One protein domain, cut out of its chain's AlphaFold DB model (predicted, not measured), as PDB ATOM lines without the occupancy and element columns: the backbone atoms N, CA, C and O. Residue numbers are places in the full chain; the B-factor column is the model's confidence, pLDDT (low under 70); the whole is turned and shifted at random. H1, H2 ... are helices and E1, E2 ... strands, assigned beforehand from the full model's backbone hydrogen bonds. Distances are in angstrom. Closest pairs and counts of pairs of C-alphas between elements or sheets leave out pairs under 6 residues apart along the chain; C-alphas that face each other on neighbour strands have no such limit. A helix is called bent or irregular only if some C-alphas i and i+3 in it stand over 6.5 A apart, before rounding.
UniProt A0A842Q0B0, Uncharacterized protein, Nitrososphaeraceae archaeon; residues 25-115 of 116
ATOM      1  N   ILE A  25     -12.140 -18.769 -14.708       95.31
ATOM      2  CA  ILE A  25     -11.496 -18.813 -16.017       95.31
ATOM      3  C   ILE A  25     -10.252 -17.925 -15.978       95.31
ATOM      4  O   ILE A  25     -10.322 -16.768 -15.561       95.31
ATOM      5  N   PHE A  26      -9.116 -18.478 -16.389       94.50
ATOM      6  CA  PHE A  26      -7.841 -17.772 -16.459       94.50
ATOM      7  C   PHE A  26      -7.611 -17.283 -17.886       94.50
ATOM      8  O   PHE A  26      -7.612 -18.087 -18.816       94.50
ATOM      9  N   PHE A  27      -7.416 -15.979 -18.063       94.06
ATOM     10  CA  PHE A  27      -7.092 -15.386 -19.360       94.06
ATOM     11  C   PHE A  27      -5.586 -15.147 -19.440       94.06
ATOM     12  O   PHE A  27      -5.056 -14.290 -18.736       94.06
ATOM     13  N   ILE A  28      -4.909 -15.903 -20.300       92.94
ATOM     14  CA  ILE A  28      -3.481 -15.761 -20.573       92.94
ATOM     15  C   ILE A  28      -3.343 -15.050 -21.920       92.94
ATOM     16  O   ILE A  28      -3.455 -15.652 -22.987       92.94
ATOM     17  N   SER A  29      -3.162 -13.731 -21.856       80.69
ATOM     18  CA  SER A  29      -3.175 -12.829 -23.014       80.69
ATOM     19  C   SER A  29      -1.786 -12.519 -23.586       80.69
ATOM     20  O   SER A  29      -1.601 -11.480 -24.215       80.69
ATOM     21  N   GLY A  30      -0.795 -13.373 -23.331       77.44
ATOM     22  CA  GLY A  30       0.479 -13.347 -24.048       77.44
ATOM     23  C   GLY A  30       0.388 -14.249 -25.273       77.44
ATOM     24  O   GLY A  30      -0.244 -15.295 -25.187       77.44
ATOM     25  N   LEU A  31       1.012 -13.866 -26.391       75.19
ATOM     26  CA  LEU A  31       1.205 -14.791 -27.513       75.19
ATOM     27  C   LEU A  31       2.018 -16.017 -27.053       75.19
ATOM     28  O   LEU A  31       2.795 -15.884 -26.100       75.19
ATOM     29  N   PRO A  32       1.886 -17.175 -27.727       75.44
ATOM     30  CA  PRO A  32       2.586 -18.408 -27.363       75.44
ATOM     31  C   PRO A  32       4.074 -18.224 -27.049       75.44
ATOM     32  O   PRO A  32       4.573 -18.786 -26.082       75.44
ATOM     33  N   GLU A  33       4.774 -17.378 -27.812       73.50
ATOM     34  CA  GLU A  33       6.220 -17.164 -27.678       73.50
ATOM     35  C   GLU A  33       6.647 -16.424 -26.400       73.50
ATOM     36  O   GLU A  33       7.833 -16.404 -26.079       73.50
ATOM     37  N   LEU A  34       5.719 -15.751 -25.716       77.75
ATOM     38  CA  LEU A  34       5.994 -14.961 -24.507       77.75
ATOM     39  C   LEU A  34       5.178 -15.430 -23.298       77.75
ATOM     40  O   LEU A  34       5.510 -15.097 -22.162       77.75
ATOM     41  N   GLY A  35       4.069 -16.127 -23.541       81.62
ATOM     42  CA  GLY A  35       3.111 -16.531 -22.520       81.62
ATOM     43  C   GLY A  35       3.277 -17.967 -22.028       81.62
ATOM     44  O   GLY A  35       2.552 -18.351 -21.114       81.62
ATOM     45  N   ASP A  36       4.178 -18.759 -22.610       85.69
ATOM     46  CA  ASP A  36       4.350 -20.180 -22.295       85.69
ATOM     47  C   ASP A  36       4.744 -20.424 -20.831       85.69
ATOM     48  O   ASP A  36       4.083 -21.198 -20.139       85.69
ATOM     49  N   MET A  37       5.752 -19.710 -20.325       88.94
ATOM     50  CA  MET A  37       6.219 -19.803 -18.941       88.94
ATOM     51  C   MET A  37       5.110 -19.406 -17.963       88.94
ATOM     52  O   MET A  37       4.805 -20.153 -17.036       88.94
ATOM     53  N   LEU A  38       4.432 -18.284 -18.233       92.19
ATOM     54  CA  LEU A  38       3.301 -17.829 -17.426       92.19
ATOM     55  C   LEU A  38       2.168 -18.866 -17.414       92.19
ATOM     56  O   LEU A  38       1.598 -19.150 -16.362       92.19
ATOM     57  N   ALA A  39       1.830 -19.434 -18.573       93.81
ATOM     58  CA  ALA A  39       0.792 -20.450 -18.677       93.81
ATOM     59  C   ALA A  39       1.153 -21.707 -17.877       93.81
ATOM     60  O   ALA A  39       0.299 -22.214 -17.149       93.81
ATOM     61  N   ILE A  40       2.396 -22.186 -17.988       94.38
ATOM     62  CA  ILE A  40       2.894 -23.361 -17.261       94.38
ATOM     63  C   ILE A  40       2.773 -23.142 -15.751       94.38
ATOM     64  O   ILE A  40       2.129 -23.956 -15.086       94.38
ATOM     65  N   ASP A  41       3.303 -22.035 -15.228       94.12
ATOM     66  CA  ASP A  41       3.310 -21.762 -13.786       94.12
ATOM     67  C   ASP A  41       1.883 -21.650 -13.221       94.12
ATOM     68  O   ASP A  41       1.555 -22.223 -12.178       94.12
ATOM     69  N   VAL A  42       0.989 -20.955 -13.936       94.62
ATOM     70  CA  VAL A  42      -0.420 -20.826 -13.532       94.62
ATOM     71  C   VAL A  42      -1.127 -22.184 -13.566       94.62
ATOM     72  O   VAL A  42      -1.849 -22.528 -12.626       94.62
ATOM     73  N   LEU A  43      -0.923 -22.978 -14.621       95.06
ATOM     74  CA  LEU A  43      -1.542 -24.297 -14.767       95.06
ATOM     75  C   LEU A  43      -1.076 -25.282 -13.691       95.06
ATOM     76  O   LEU A  43      -1.909 -26.020 -13.158       95.06
ATOM     77  N   GLU A  44       0.215 -25.286 -13.347       94.69
ATOM     78  CA  GLU A  44       0.765 -26.126 -12.275       94.69
ATOM     79  C   GLU A  44       0.087 -25.807 -10.942       94.69
ATOM     80  O   GLU A  44      -0.468 -26.700 -10.297       94.69
ATOM     81  N   LYS A  45      -0.025 -24.524 -10.600       93.12
ATOM     82  CA  LYS A  45      -0.696 -24.093  -9.369       93.12
ATOM     83  C   LYS A  45      -2.176 -24.427  -9.317       93.12
ATOM     84  O   LYS A  45      -2.684 -24.886  -8.290       93.12
ATOM     85  N   VAL A  46      -2.892 -24.207 -10.416       93.31
ATOM     86  CA  VAL A  46      -4.315 -24.555 -10.495       93.31
ATOM     87  C   VAL A  46      -4.508 -26.064 -10.347       93.31
ATOM     88  O   VAL A  46      -5.433 -26.500  -9.662       93.31
ATOM     89  N   LYS A  47      -3.619 -26.868 -10.939       91.56
ATOM     90  CA  LYS A  47      -3.644 -28.330 -10.836       91.56
ATOM     91  C   LYS A  47      -3.351 -28.827  -9.415       91.56
ATOM     92  O   LYS A  47      -3.964 -29.809  -8.992       91.56
ATOM     93  N   GLU A  48      -2.460 -28.164  -8.682       90.56
ATOM     94  CA  GLU A  48      -2.155 -28.465  -7.273       90.56
ATOM     95  C   GLU A  48      -3.294 -28.073  -6.317       90.56
ATOM     96  O   GLU A  48      -3.448 -28.659  -5.244       90.56
ATOM     97  N   THR A  49      -4.145 -27.128  -6.724       89.25
ATOM     98  CA  THR A  49      -5.255 -26.629  -5.909       89.25
ATOM     99  C   THR A  49      -6.524 -27.468  -6.140       89.25
ATOM    100  O   THR A  49      -7.208 -27.336  -7.157       89.25
ATOM    101  N   SER A  50      -6.875 -28.336  -5.182       81.56
ATOM    102  CA  SER A  50      -7.904 -29.383  -5.347       81.56
ATOM    103  C   SER A  50      -9.280 -28.886  -5.814       81.56
ATOM    104  O   SER A  50      -9.894 -29.518  -6.675       81.56
ATOM    105  N   ASN A  51      -9.760 -27.751  -5.297       84.25
ATOM    106  CA  ASN A  51     -11.052 -27.171  -5.678       84.25
ATOM    107  C   ASN A  51     -11.047 -26.535  -7.076       84.25
ATOM    108  O   ASN A  51     -12.121 -26.363  -7.648       84.25
ATOM    109  N   LEU A  52      -9.875 -26.197  -7.622       90.75
ATOM    110  CA  LEU A  52      -9.729 -25.541  -8.924       90.75
ATOM    111  C   LEU A  52      -9.394 -26.531 -10.041       90.75
ATOM    112  O   LEU A  52      -9.827 -26.346 -11.182       90.75
ATOM    113  N   ARG A  53      -8.676 -27.608  -9.707       88.19
ATOM    114  CA  ARG A  53      -8.219 -28.634 -10.648       88.19
ATOM    115  C   ARG A  53      -9.323 -29.196 -11.547       88.19
ATOM    116  O   ARG A  53      -9.029 -29.543 -12.676       88.19
ATOM    117  N   HIS A  54     -10.569 -29.296 -11.082       85.94
ATOM    118  CA  HIS A  54     -11.665 -29.915 -11.852       85.94
ATOM    119  C   HIS A  54     -12.721 -28.918 -12.354       85.94
ATOM    120  O   HIS A  54     -13.720 -29.315 -12.954       85.94
ATOM    121  N   SER A  55     -12.538 -27.626 -12.087       90.25
ATOM    122  CA  SER A  55     -13.555 -26.594 -12.324       90.25
ATOM    123  C   SER A  55     -13.039 -25.377 -13.090       90.25
ATOM    124  O   SER A  55     -13.839 -24.515 -13.456       90.25
ATOM    125  N   SER A  56     -11.729 -25.318 -13.347       95.44
ATOM    126  CA  SER A  56     -11.086 -24.178 -13.996       95.44
ATOM    127  C   SER A  56     -11.112 -24.275 -15.518       95.44
ATOM    128  O   SER A  56     -10.810 -25.320 -16.107       95.44
ATOM    129  N   GLY A  57     -11.440 -23.149 -16.143       96.62
ATOM    130  CA  GLY A  57     -11.254 -22.901 -17.567       96.62
ATOM    131  C   GLY A  57      -9.999 -22.075 -17.832       96.62
ATOM    132  O   GLY A  57      -9.547 -21.317 -16.974       96.62
ATOM    133  N   PHE A  58      -9.474 -22.175 -19.046       96.94
ATOM    134  CA  PHE A  58      -8.378 -21.340 -19.519       96.94
ATOM    135  C   PHE A  58      -8.738 -20.761 -20.874       96.94
ATOM    136  O   PHE A  58      -9.396 -21.402 -21.697       96.94
ATOM    137  N   ASN A  59      -8.305 -19.534 -21.096       96.50
ATOM    138  CA  ASN A  59      -8.344 -18.888 -22.383       96.50
ATOM    139  C   ASN A  59      -6.924 -18.468 -22.751       96.50
ATOM    140  O   ASN A  59      -6.283 -17.733 -21.999       96.50
ATOM    141  N   PHE A  60      -6.456 -18.942 -23.900       95.19
ATOM    142  CA  PHE A  60      -5.147 -18.601 -24.428       95.19
ATOM    143  C   PHE A  60      -5.290 -17.704 -25.650       95.19
ATOM    144  O   PHE A  60      -6.048 -18.013 -26.575       95.19
ATOM    145  N   MET A  61      -4.533 -16.612 -25.665       92.31
ATOM    146  CA  MET A  61      -4.357 -15.801 -26.859       92.31
ATOM    147  C   MET A  61      -3.359 -16.501 -27.787       92.31
ATOM    148  O   MET A  61      -2.179 -16.623 -27.473       92.31
ATOM    149  N   GLY A  62      -3.836 -17.028 -28.909       91.25
ATOM    150  CA  GLY A  62      -3.010 -17.732 -29.886       91.25
ATOM    151  C   GLY A  62      -2.601 -16.860 -31.068       91.25
ATOM    152  O   GLY A  62      -2.827 -15.651 -31.097       91.25
ATOM    153  N   SER A  63      -2.046 -17.506 -32.089       88.00
ATOM    154  CA  SER A  63      -1.748 -16.880 -33.377       88.00
ATOM    155  C   SER A  63      -2.221 -17.747 -34.545       88.00
ATOM    156  O   SER A  63      -2.157 -18.973 -34.482       88.00
ATOM    157  N   HIS A  64      -2.676 -17.118 -35.633       86.44
ATOM    158  CA  HIS A  64      -2.844 -17.791 -36.934       86.44
ATOM    159  C   HIS A  64      -1.545 -17.807 -37.751       86.44
ATOM    160  O   HIS A  64      -1.404 -18.613 -38.667       86.44
ATOM    161  N   VAL A  65      -0.582 -16.945 -37.406       82.56
ATOM    162  CA  VAL A  65       0.733 -16.859 -38.055       82.56
ATOM    163  C   VAL A  65       1.806 -17.266 -37.057       82.56
ATOM    164  O   VAL A  65       2.082 -16.545 -36.099       82.56
ATOM    165  N   MET A  66       2.430 -18.414 -37.292       82.62
ATOM    166  CA  MET A  66       3.558 -18.872 -36.481       82.62
ATOM    167  C   MET A  66       4.859 -18.357 -37.076       82.62
ATOM    168  O   MET A  66       5.095 -18.514 -38.278       82.62
ATOM    169  N   LYS A  67       5.722 -17.774 -36.242       78.00
ATOM    170  CA  LYS A  67       7.065 -17.379 -36.671       78.00
ATOM    171  C   LYS A  67       7.880 -18.631 -37.004       78.00
ATOM    172  O   LYS A  67       7.600 -19.734 -36.530       78.00
ATOM    173  N   GLU A  68       8.909 -18.469 -37.836       78.44
ATOM    174  CA  GLU A  68       9.758 -19.583 -38.285       78.44
ATOM    175  C   GLU A  68      10.279 -20.419 -37.106       78.44
ATOM    176  O   GLU A  68      10.220 -21.650 -37.153       78.44
ATOM    177  N   TYR A  69      10.660 -19.738 -36.023       75.94
ATOM    178  CA  TYR A  69      11.242 -20.316 -34.813       75.94
ATOM    179  C   TYR A  69      10.250 -20.525 -33.657       75.94
ATOM    180  O   TYR A  69      10.690 -20.778 -32.540       75.94
ATOM    181  N   THR A  70       8.934 -20.419 -33.882       79.19
ATOM    182  CA  THR A  70       7.948 -20.780 -32.848       79.19
ATOM    183  C   THR A  70       8.065 -22.281 -32.547       79.19
ATOM    184  O   THR A  70       8.043 -23.095 -33.476       79.19
ATOM    185  N   SER A  71       8.216 -22.626 -31.264       80.69
ATOM    186  CA  SER A  71       8.418 -23.995 -30.762       80.69
ATOM    187  C   SER A  71       7.229 -24.902 -31.065       80.69
ATOM    188  O   SER A  71       7.407 -25.981 -31.624       80.69
ATOM    189  N   ASP A  72       6.019 -24.422 -30.786       88.75
ATOM    190  CA  ASP A  72       4.775 -25.121 -31.079       88.75
ATOM    191  C   ASP A  72       3.965 -24.381 -32.147       88.75
ATOM    192  O   ASP A  72       3.643 -23.202 -32.022       88.75
ATOM    193  N   LYS A  73       3.615 -25.089 -33.221       90.06
ATOM    194  CA  LYS A  73       2.832 -24.550 -34.346       90.06
ATOM    195  C   LYS A  73       1.423 -25.131 -34.419       90.06
ATOM    196  O   LYS A  73       0.684 -24.864 -35.367       90.06
ATOM    197  N   THR A  74       1.044 -25.946 -33.443       93.19
ATOM    198  CA  THR A  74      -0.248 -26.624 -33.381       93.19
ATOM    199  C   THR A  74      -1.199 -25.882 -32.448       93.19
ATOM    200  O   THR A  74      -0.773 -25.147 -31.564       93.19
ATOM    201  N   LYS A  75      -2.513 -26.039 -32.659       94.25
ATOM    202  CA  LYS A  75      -3.568 -25.434 -31.819       94.25
ATOM    203  C   LYS A  75      -3.306 -23.946 -31.498       94.25
ATOM    204  O   LYS A  75      -3.357 -23.536 -30.342       94.25
ATOM    205  N   TRP A  76      -2.993 -23.154 -32.527       93.12
ATOM    206  CA  TRP A  76      -2.670 -21.721 -32.413       93.12
ATOM    207  C   TRP A  76      -1.484 -21.396 -31.488       93.12
ATOM    208  O   TRP A  76      -1.404 -20.288 -30.962       93.12
ATOM    209  N   GLY A  77      -0.552 -22.344 -31.359       92.50
ATOM    210  CA  GLY A  77       0.713 -22.236 -30.632       92.50
ATOM    211  C   GLY A  77       0.668 -22.796 -29.211       92.50
ATOM    212  O   GLY A  77       1.636 -22.671 -28.475       92.50
ATOM    213  N   TRP A  78      -0.451 -23.409 -28.820       94.81
ATOM    214  CA  TRP A  78      -0.691 -23.885 -27.454       94.81
ATOM    215  C   TRP A  78      -0.871 -25.401 -27.348       94.81
ATOM    216  O   TRP A  78      -1.236 -25.905 -26.288       94.81
ATOM    217  N   GLY A  79      -0.673 -26.148 -28.430       95.19
ATOM    218  CA  GLY A  79      -0.859 -27.592 -28.465       95.19
ATOM    219  C   GLY A  79      -0.029 -28.377 -27.452       95.19
ATOM    220  O   GLY A  79      -0.606 -29.235 -26.787       95.19
ATOM    221  N   GLU A  80       1.252 -28.067 -27.276       94.50
ATOM    222  CA  GLU A  80       2.134 -28.716 -26.301       94.50
ATOM    223  C   GLU A  80       1.651 -28.481 -24.869       94.50
ATOM    224  O   GLU A  80       1.609 -29.416 -24.073       94.50
ATOM    225  N   ILE A  81       1.227 -27.256 -24.539       94.94
ATOM    226  CA  ILE A  81       0.679 -26.924 -23.215       94.94
ATOM    227  C   ILE A  81      -0.671 -27.614 -23.004       94.94
ATOM    228  O   ILE A  81      -0.900 -28.217 -21.954       94.94
ATOM    229  N   ILE A  82      -1.548 -27.580 -24.008       96.25
ATOM    230  CA  ILE A  82      -2.839 -28.275 -23.975       96.25
ATOM    231  C   ILE A  82      -2.630 -29.767 -23.705       96.25
ATOM    232  O   ILE A  82      -3.314 -30.327 -22.849       96.25
ATOM    233  N   ASP A  83      -1.664 -30.395 -24.374       95.81
ATOM    234  CA  ASP A  83      -1.405 -31.826 -24.240       95.81
ATOM    235  C   ASP A  83      -0.681 -32.150 -22.918       95.81
ATOM    236  O   ASP A  83      -1.076 -33.083 -22.215       95.81
ATOM    237  N   ARG A  84       0.311 -31.344 -22.506       95.19
ATOM    238  CA  ARG A  84       1.058 -31.506 -21.238       95.19
ATOM    239  C   ARG A  84       0.143 -31.477 -20.015       95.19
ATOM    240  O   ARG A  84       0.361 -32.231 -19.064       95.19
ATOM    241  N   PHE A  85      -0.848 -30.591 -20.016       94.44
ATOM    242  CA  PHE A  85      -1.776 -30.417 -18.896       94.44
ATOM    243  C   PHE A  85      -3.096 -31.171 -19.075       94.44
ATOM    244  O   PHE A  85      -3.985 -31.039 -18.235       94.44
ATOM    245  N   ASP A  86      -3.202 -31.991 -20.123       94.31
ATOM    246  CA  ASP A  86      -4.391 -32.771 -20.463       94.31
ATOM    247  C   ASP A  86      -5.669 -31.915 -20.539       94.31
ATOM    248  O   ASP A  86      -6.755 -32.303 -20.096       94.31
ATOM    249  N   LEU A  87      -5.536 -30.706 -21.090       95.94
ATOM    250  CA  LEU A  87      -6.643 -29.771 -21.217       95.94
ATOM    251  C   LEU A  87      -7.616 -30.264 -22.291       95.94
ATOM    252  O   LEU A  87      -7.244 -30.721 -23.375       95.94
ATOM    253  N   GLN A  88      -8.910 -30.155 -22.004       96.44
ATOM    254  CA  GLN A  88      -9.938 -30.335 -23.016       96.44
ATOM    255  C   GLN A  88     -10.097 -29.028 -23.793       96.44
ATOM    256  O   GLN A  88     -10.530 -28.028 -23.222       96.44
ATOM    257  N   LEU A  89      -9.802 -29.052 -25.095       97.00
ATOM    258  CA  LEU A  89     -10.185 -27.978 -26.010       97.00
ATOM    259  C   LEU A  89     -11.717 -27.914 -26.096       97.00
ATOM    260  O   LEU A  89     -12.359 -28.918 -26.409       97.00
ATOM    261  N   ILE A  90     -12.288 -26.754 -25.774       97.12
ATOM    262  CA  ILE A  90     -13.734 -26.513 -25.812       97.12
ATOM    263  C   ILE A  90     -14.122 -25.894 -27.145       97.12
ATOM    264  O   ILE A  90     -14.961 -26.451 -27.845       97.12
ATOM    265  N   ASP A  91     -13.511 -24.760 -27.475       97.06
ATOM    266  CA  ASP A  91     -13.720 -24.049 -28.733       97.06
ATOM    267  C   ASP A  91     -12.613 -23.000 -28.928       97.06
ATOM    268  O   ASP A  91     -11.785 -22.781 -28.039       97.06
ATOM    269  N   TYR A  92     -12.614 -22.314 -30.063       95.75
ATOM    270  CA  TYR A  92     -11.830 -21.105 -30.270       95.75
ATOM    271  C   TYR A  92     -12.644 -20.059 -31.033       95.75
ATOM    272  O   TYR A  92     -13.408 -20.376 -31.941       95.75
ATOM    273  N   PHE A  93     -12.441 -18.788 -30.693       93.56
ATOM    274  CA  PHE A  93     -13.045 -17.670 -31.417       93.56
ATOM    275  C   PHE A  93     -11.954 -16.762 -31.952       93.56
ATOM    276  O   PHE A  93     -11.050 -16.378 -31.221       93.56
ATOM    277  N   THR A  94     -12.042 -16.407 -33.227       91.12
ATOM    278  CA  THR A  94     -11.150 -15.406 -33.814       91.12
ATOM    279  C   THR A  94     -11.803 -14.039 -33.660       91.12
ATOM    280  O   THR A  94     -12.925 -13.846 -34.129       91.12
ATOM    281  N   LEU A  95     -11.138 -13.132 -32.944       88.25
ATOM    282  CA  LEU A  95     -11.642 -11.791 -32.663       88.25
ATOM    283  C   LEU A  95     -10.726 -10.731 -33.287       88.25
ATOM    284  O   LEU A  95      -9.503 -10.897 -33.241       88.25
ATOM    285  N   PRO A  96     -11.295  -9.621 -33.790       83.31
ATOM    286  CA  PRO A  96     -10.511  -8.515 -34.317       83.31
ATOM    287  C   PRO A  96      -9.530  -7.943 -33.296       83.31
ATOM    288  O   PRO A  96      -9.915  -7.560 -32.187       83.31
ATOM    289  N   THR A  97      -8.263  -7.832 -33.687       72.56
ATOM    290  CA  THR A  97      -7.185  -7.301 -32.844       72.56
ATOM    291  C   THR A  97      -6.364  -6.262 -33.604       72.56
ATOM    292  O   THR A  97      -5.401  -6.542 -34.298       72.56
ATOM    293  N   HIS A  98      -6.702  -4.989 -33.406       63.62
ATOM    294  CA  HIS A  98      -5.972  -3.828 -33.943       63.62
ATOM    295  C   HIS A  98      -4.638  -3.470 -33.239       63.62
ATOM    296  O   HIS A  98      -4.268  -2.300 -33.186       63.62
ATOM    297  N   TRP A  99      -3.935  -4.422 -32.619       59.69
ATOM    298  CA  TRP A  99      -2.935  -4.100 -31.583       59.69
ATOM    299  C   TRP A  99      -1.536  -3.865 -32.181       59.69
ATOM    300  O   TRP A  99      -0.691  -3.244 -31.540       59.69
ATOM    301  N   THR A 100      -1.306  -4.281 -33.431       54.06
ATOM    302  CA  THR A 100      -0.109  -3.940 -34.215       54.06
ATOM    303  C   THR A 100      -0.486  -3.742 -35.683       54.06
ATOM    304  O   THR A 100      -1.280  -4.503 -36.225       54.06
ATOM    305  N   ASN A 101       0.092  -2.737 -36.349       53.06
ATOM    306  CA  ASN A 101      -0.140  -2.467 -37.780       53.06
ATOM    307  C   ASN A 101       0.317  -3.614 -38.711       53.06
ATOM    308  O   ASN A 101       0.088  -3.548 -39.913       53.06
ATOM    309  N   GLU A 102       0.991  -4.630 -38.167       55.84
ATOM    310  CA  GLU A 102       1.641  -5.718 -38.905       55.84
ATOM    311  C   GLU A 102       0.871  -7.049 -38.835       55.84
ATOM    312  O   GLU A 102       1.226  -7.997 -39.533       55.84
ATOM    313  N   GLN A 103      -0.185  -7.147 -38.018       58.88
ATOM    314  CA  GLN A 103      -1.052  -8.324 -38.001       58.88
ATOM    315  C   GLN A 103      -2.196  -8.148 -39.002       58.88
ATOM    316  O   GLN A 103      -3.190  -7.482 -38.731       58.88
ATOM    317  N   GLU A 104      -2.052  -8.776 -40.169       64.31
ATOM    318  CA  GLU A 104      -3.120  -8.865 -41.176       64.31
ATOM    319  C   GLU A 104      -4.262  -9.805 -40.753       64.31
ATOM    320  O   GLU A 104      -5.348  -9.754 -41.328       64.31
ATOM    321  N   LEU A 105      -4.016 -10.676 -39.767       71.88
ATOM    322  CA  LEU A 105      -4.963 -11.681 -39.294       71.88
ATOM    323  C   LEU A 105      -5.356 -11.431 -37.839       71.88
ATOM    324  O   LEU A 105      -4.505 -11.193 -36.982       71.88
ATOM    325  N   ASP A 106      -6.655 -11.564 -37.590       84.75
ATOM    326  CA  ASP A 106      -7.292 -11.502 -36.277       84.75
ATOM    327  C   ASP A 106      -6.719 -12.537 -35.291       84.75
ATOM    328  O   ASP A 106      -6.095 -13.532 -35.668       84.75
ATOM    329  N   THR A 107      -6.961 -12.345 -33.996       88.69
ATOM    330  CA  THR A 107      -6.376 -13.195 -32.952       88.69
ATOM    331  C   THR A 107      -7.324 -14.320 -32.527       88.69
ATOM    332  O   THR A 107      -8.472 -14.051 -32.161       88.69
ATOM    333  N   PRO A 108      -6.868 -15.586 -32.517       92.38
ATOM    334  CA  PRO A 108      -7.627 -16.698 -31.962       92.38
ATOM    335  C   PRO A 108      -7.555 -16.703 -30.428       92.38
ATOM    336  O   PRO A 108      -6.482 -16.714 -29.830       92.38
ATOM    337  N   TYR A 109      -8.717 -16.756 -29.792       94.12
ATOM    338  CA  TYR A 109      -8.911 -16.946 -28.361       94.12
ATOM    339  C   TYR A 109      -9.322 -18.399 -28.134       94.12
ATOM    340  O   TYR A 109     -10.447 -18.790 -28.449       94.12
ATOM    341  N   VAL A 110      -8.393 -19.206 -27.628       96.38
ATOM    342  CA  VAL A 110      -8.532 -20.661 -27.493       96.38
ATOM    343  C   VAL A 110      -9.059 -20.989 -26.104       96.38
ATOM    344  O   VAL A 110      -8.379 -20.749 -25.109       96.38
ATOM    345  N   TYR A 111     -10.267 -21.541 -26.024       97.38
ATOM    346  CA  TYR A 111     -10.924 -21.884 -24.768       97.38
ATOM    347  C   TYR A 111     -10.722 -23.356 -24.440       97.38
ATOM    348  O   TYR A 111     -11.058 -24.250 -25.222       97.38
ATOM    349  N   THR A 112     -10.219 -23.616 -23.243       97.38
ATOM    350  CA  THR A 112      -9.989 -24.961 -22.731       97.38
ATOM    351  C   THR A 112     -10.506 -25.086 -21.304       97.38
ATOM    352  O   THR A 112     -10.854 -24.101 -20.645       97.38
ATOM    353  N   LYS A 113     -10.579 -26.316 -20.807       96.06
ATOM    354  CA  LYS A 113     -10.830 -26.590 -19.392       96.06
ATOM    355  C   LYS A 113     -10.010 -27.777 -18.924       96.06
ATOM    356  O   LYS A 113      -9.651 -28.639 -19.730       96.06
ATOM    357  N   MET A 114      -9.782 -27.855 -17.619       92.12
ATOM    358  CA  MET A 114      -9.260 -29.083 -17.023       92.12
ATOM    359  C   MET A 114     -10.228 -30.242 -17.274       92.12
ATOM    360  O   MET A 114     -11.452 -30.077 -17.200       92.12
ATOM    361  N   ARG A 115      -9.687 -31.426 -17.568       84.75
ATOM    362  CA  ARG A 115     -10.494 -32.647 -17.600       84.75
ATOM    363  C   ARG A 115     -10.896 -33.039 -16.178       84.75
ATOM    364  O   ARG A 115     -10.098 -32.958 -15.246       84.75
TER     365      ARG A 115
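Overview. This is residues 25 to 115 of the 116 residues of an uncharacterized protein of Nitrososphaeraceae archaeon (UniProt A0A842Q0B0). What is the main picture? A strongly twisted wall of four strands has both helices side by side over one face and the other face bare of named helices, with H1 over the half made by E1 and E2, and H2 over the half made by E4 and E3. What are the parts? The 91 printed residues hold E1, H1, E2, H2, E3 and E4 in that order; the mixed sheet runs E1, E2, E4, E3, and the class is mixed, helices and strands. How large is it? It is compact, with a radius of gyration of the C-alphas of 13.1 A, and elongated, spanning 43 by 25 by 17 A.

Arrangement. How does the sheet begin? E1, residues 25 to 28, is the parallel neighbour of E2, residues 57 to 61, with N 26 and O 57 at 2.9 A. Between them H1, residues 32 to 48, completes a strand-helix-strand unit, two parallel neighbour strands with a helix between, whose crossover is right-handed. H1 is on the sheet at a height of 9.2 A, runs along the strands at 3 degrees to E2 on the local plane, and has 11 of 13 O i to N i+4 pairs within hydrogen-bond range. What follows E2? H2, residues 79 to 84, is on the same face as H1 at a height of 8.9 A, with every such pair within range. H1 and H2 only just touch, with 3 pairs of C-alphas within 8 A, made by residues 36 to 40 of H1 alone; the closest C-alphas are those of Ile 40 and Ile 81, 7.3 A, at a shallow tilt of 26 degrees, the same way. How does the sheet end? E3, residues 87 to 95, and E4, residues 107 to 114, form an antiparallel hairpin, with N 109 and O 93 at 2.8 A. E4 is also antiparallel to E2, with N 60 and O 110 at 2.9 A. E2, H2 and E3 make a split unit, right-handed, with E4 between the two strands in the sheet.

Along the chain. Where do the first elements lie? E1 starts at C-alpha 25 (-11.496, -18.813, -16.017). H1 is 23.0 A long and irregular, C-alphas 34 and 37 being 7.4 A apart, with a kink of 33 degrees near residue 39. Where do the last ones lie? E3, 21.9 A long, bends by 60 degrees at residue 90. E4, 22.7 A long, ends at C-alpha 114 (-9.260, -29.083, -17.023).

Size, cuts and confidence. Which residues are farthest apart? The C-alphas of Ser 50 and Asn 101 are, at 42.9 A. Is there a cut, and which links are long? The printed part has no cut, and the links E2 to H2, 17 residues, and E3 to E4, 11 residues, are long. Where is confidence low? Residues 98 to 104 have pLDDT under 70; the mean of the printed part is 87.3.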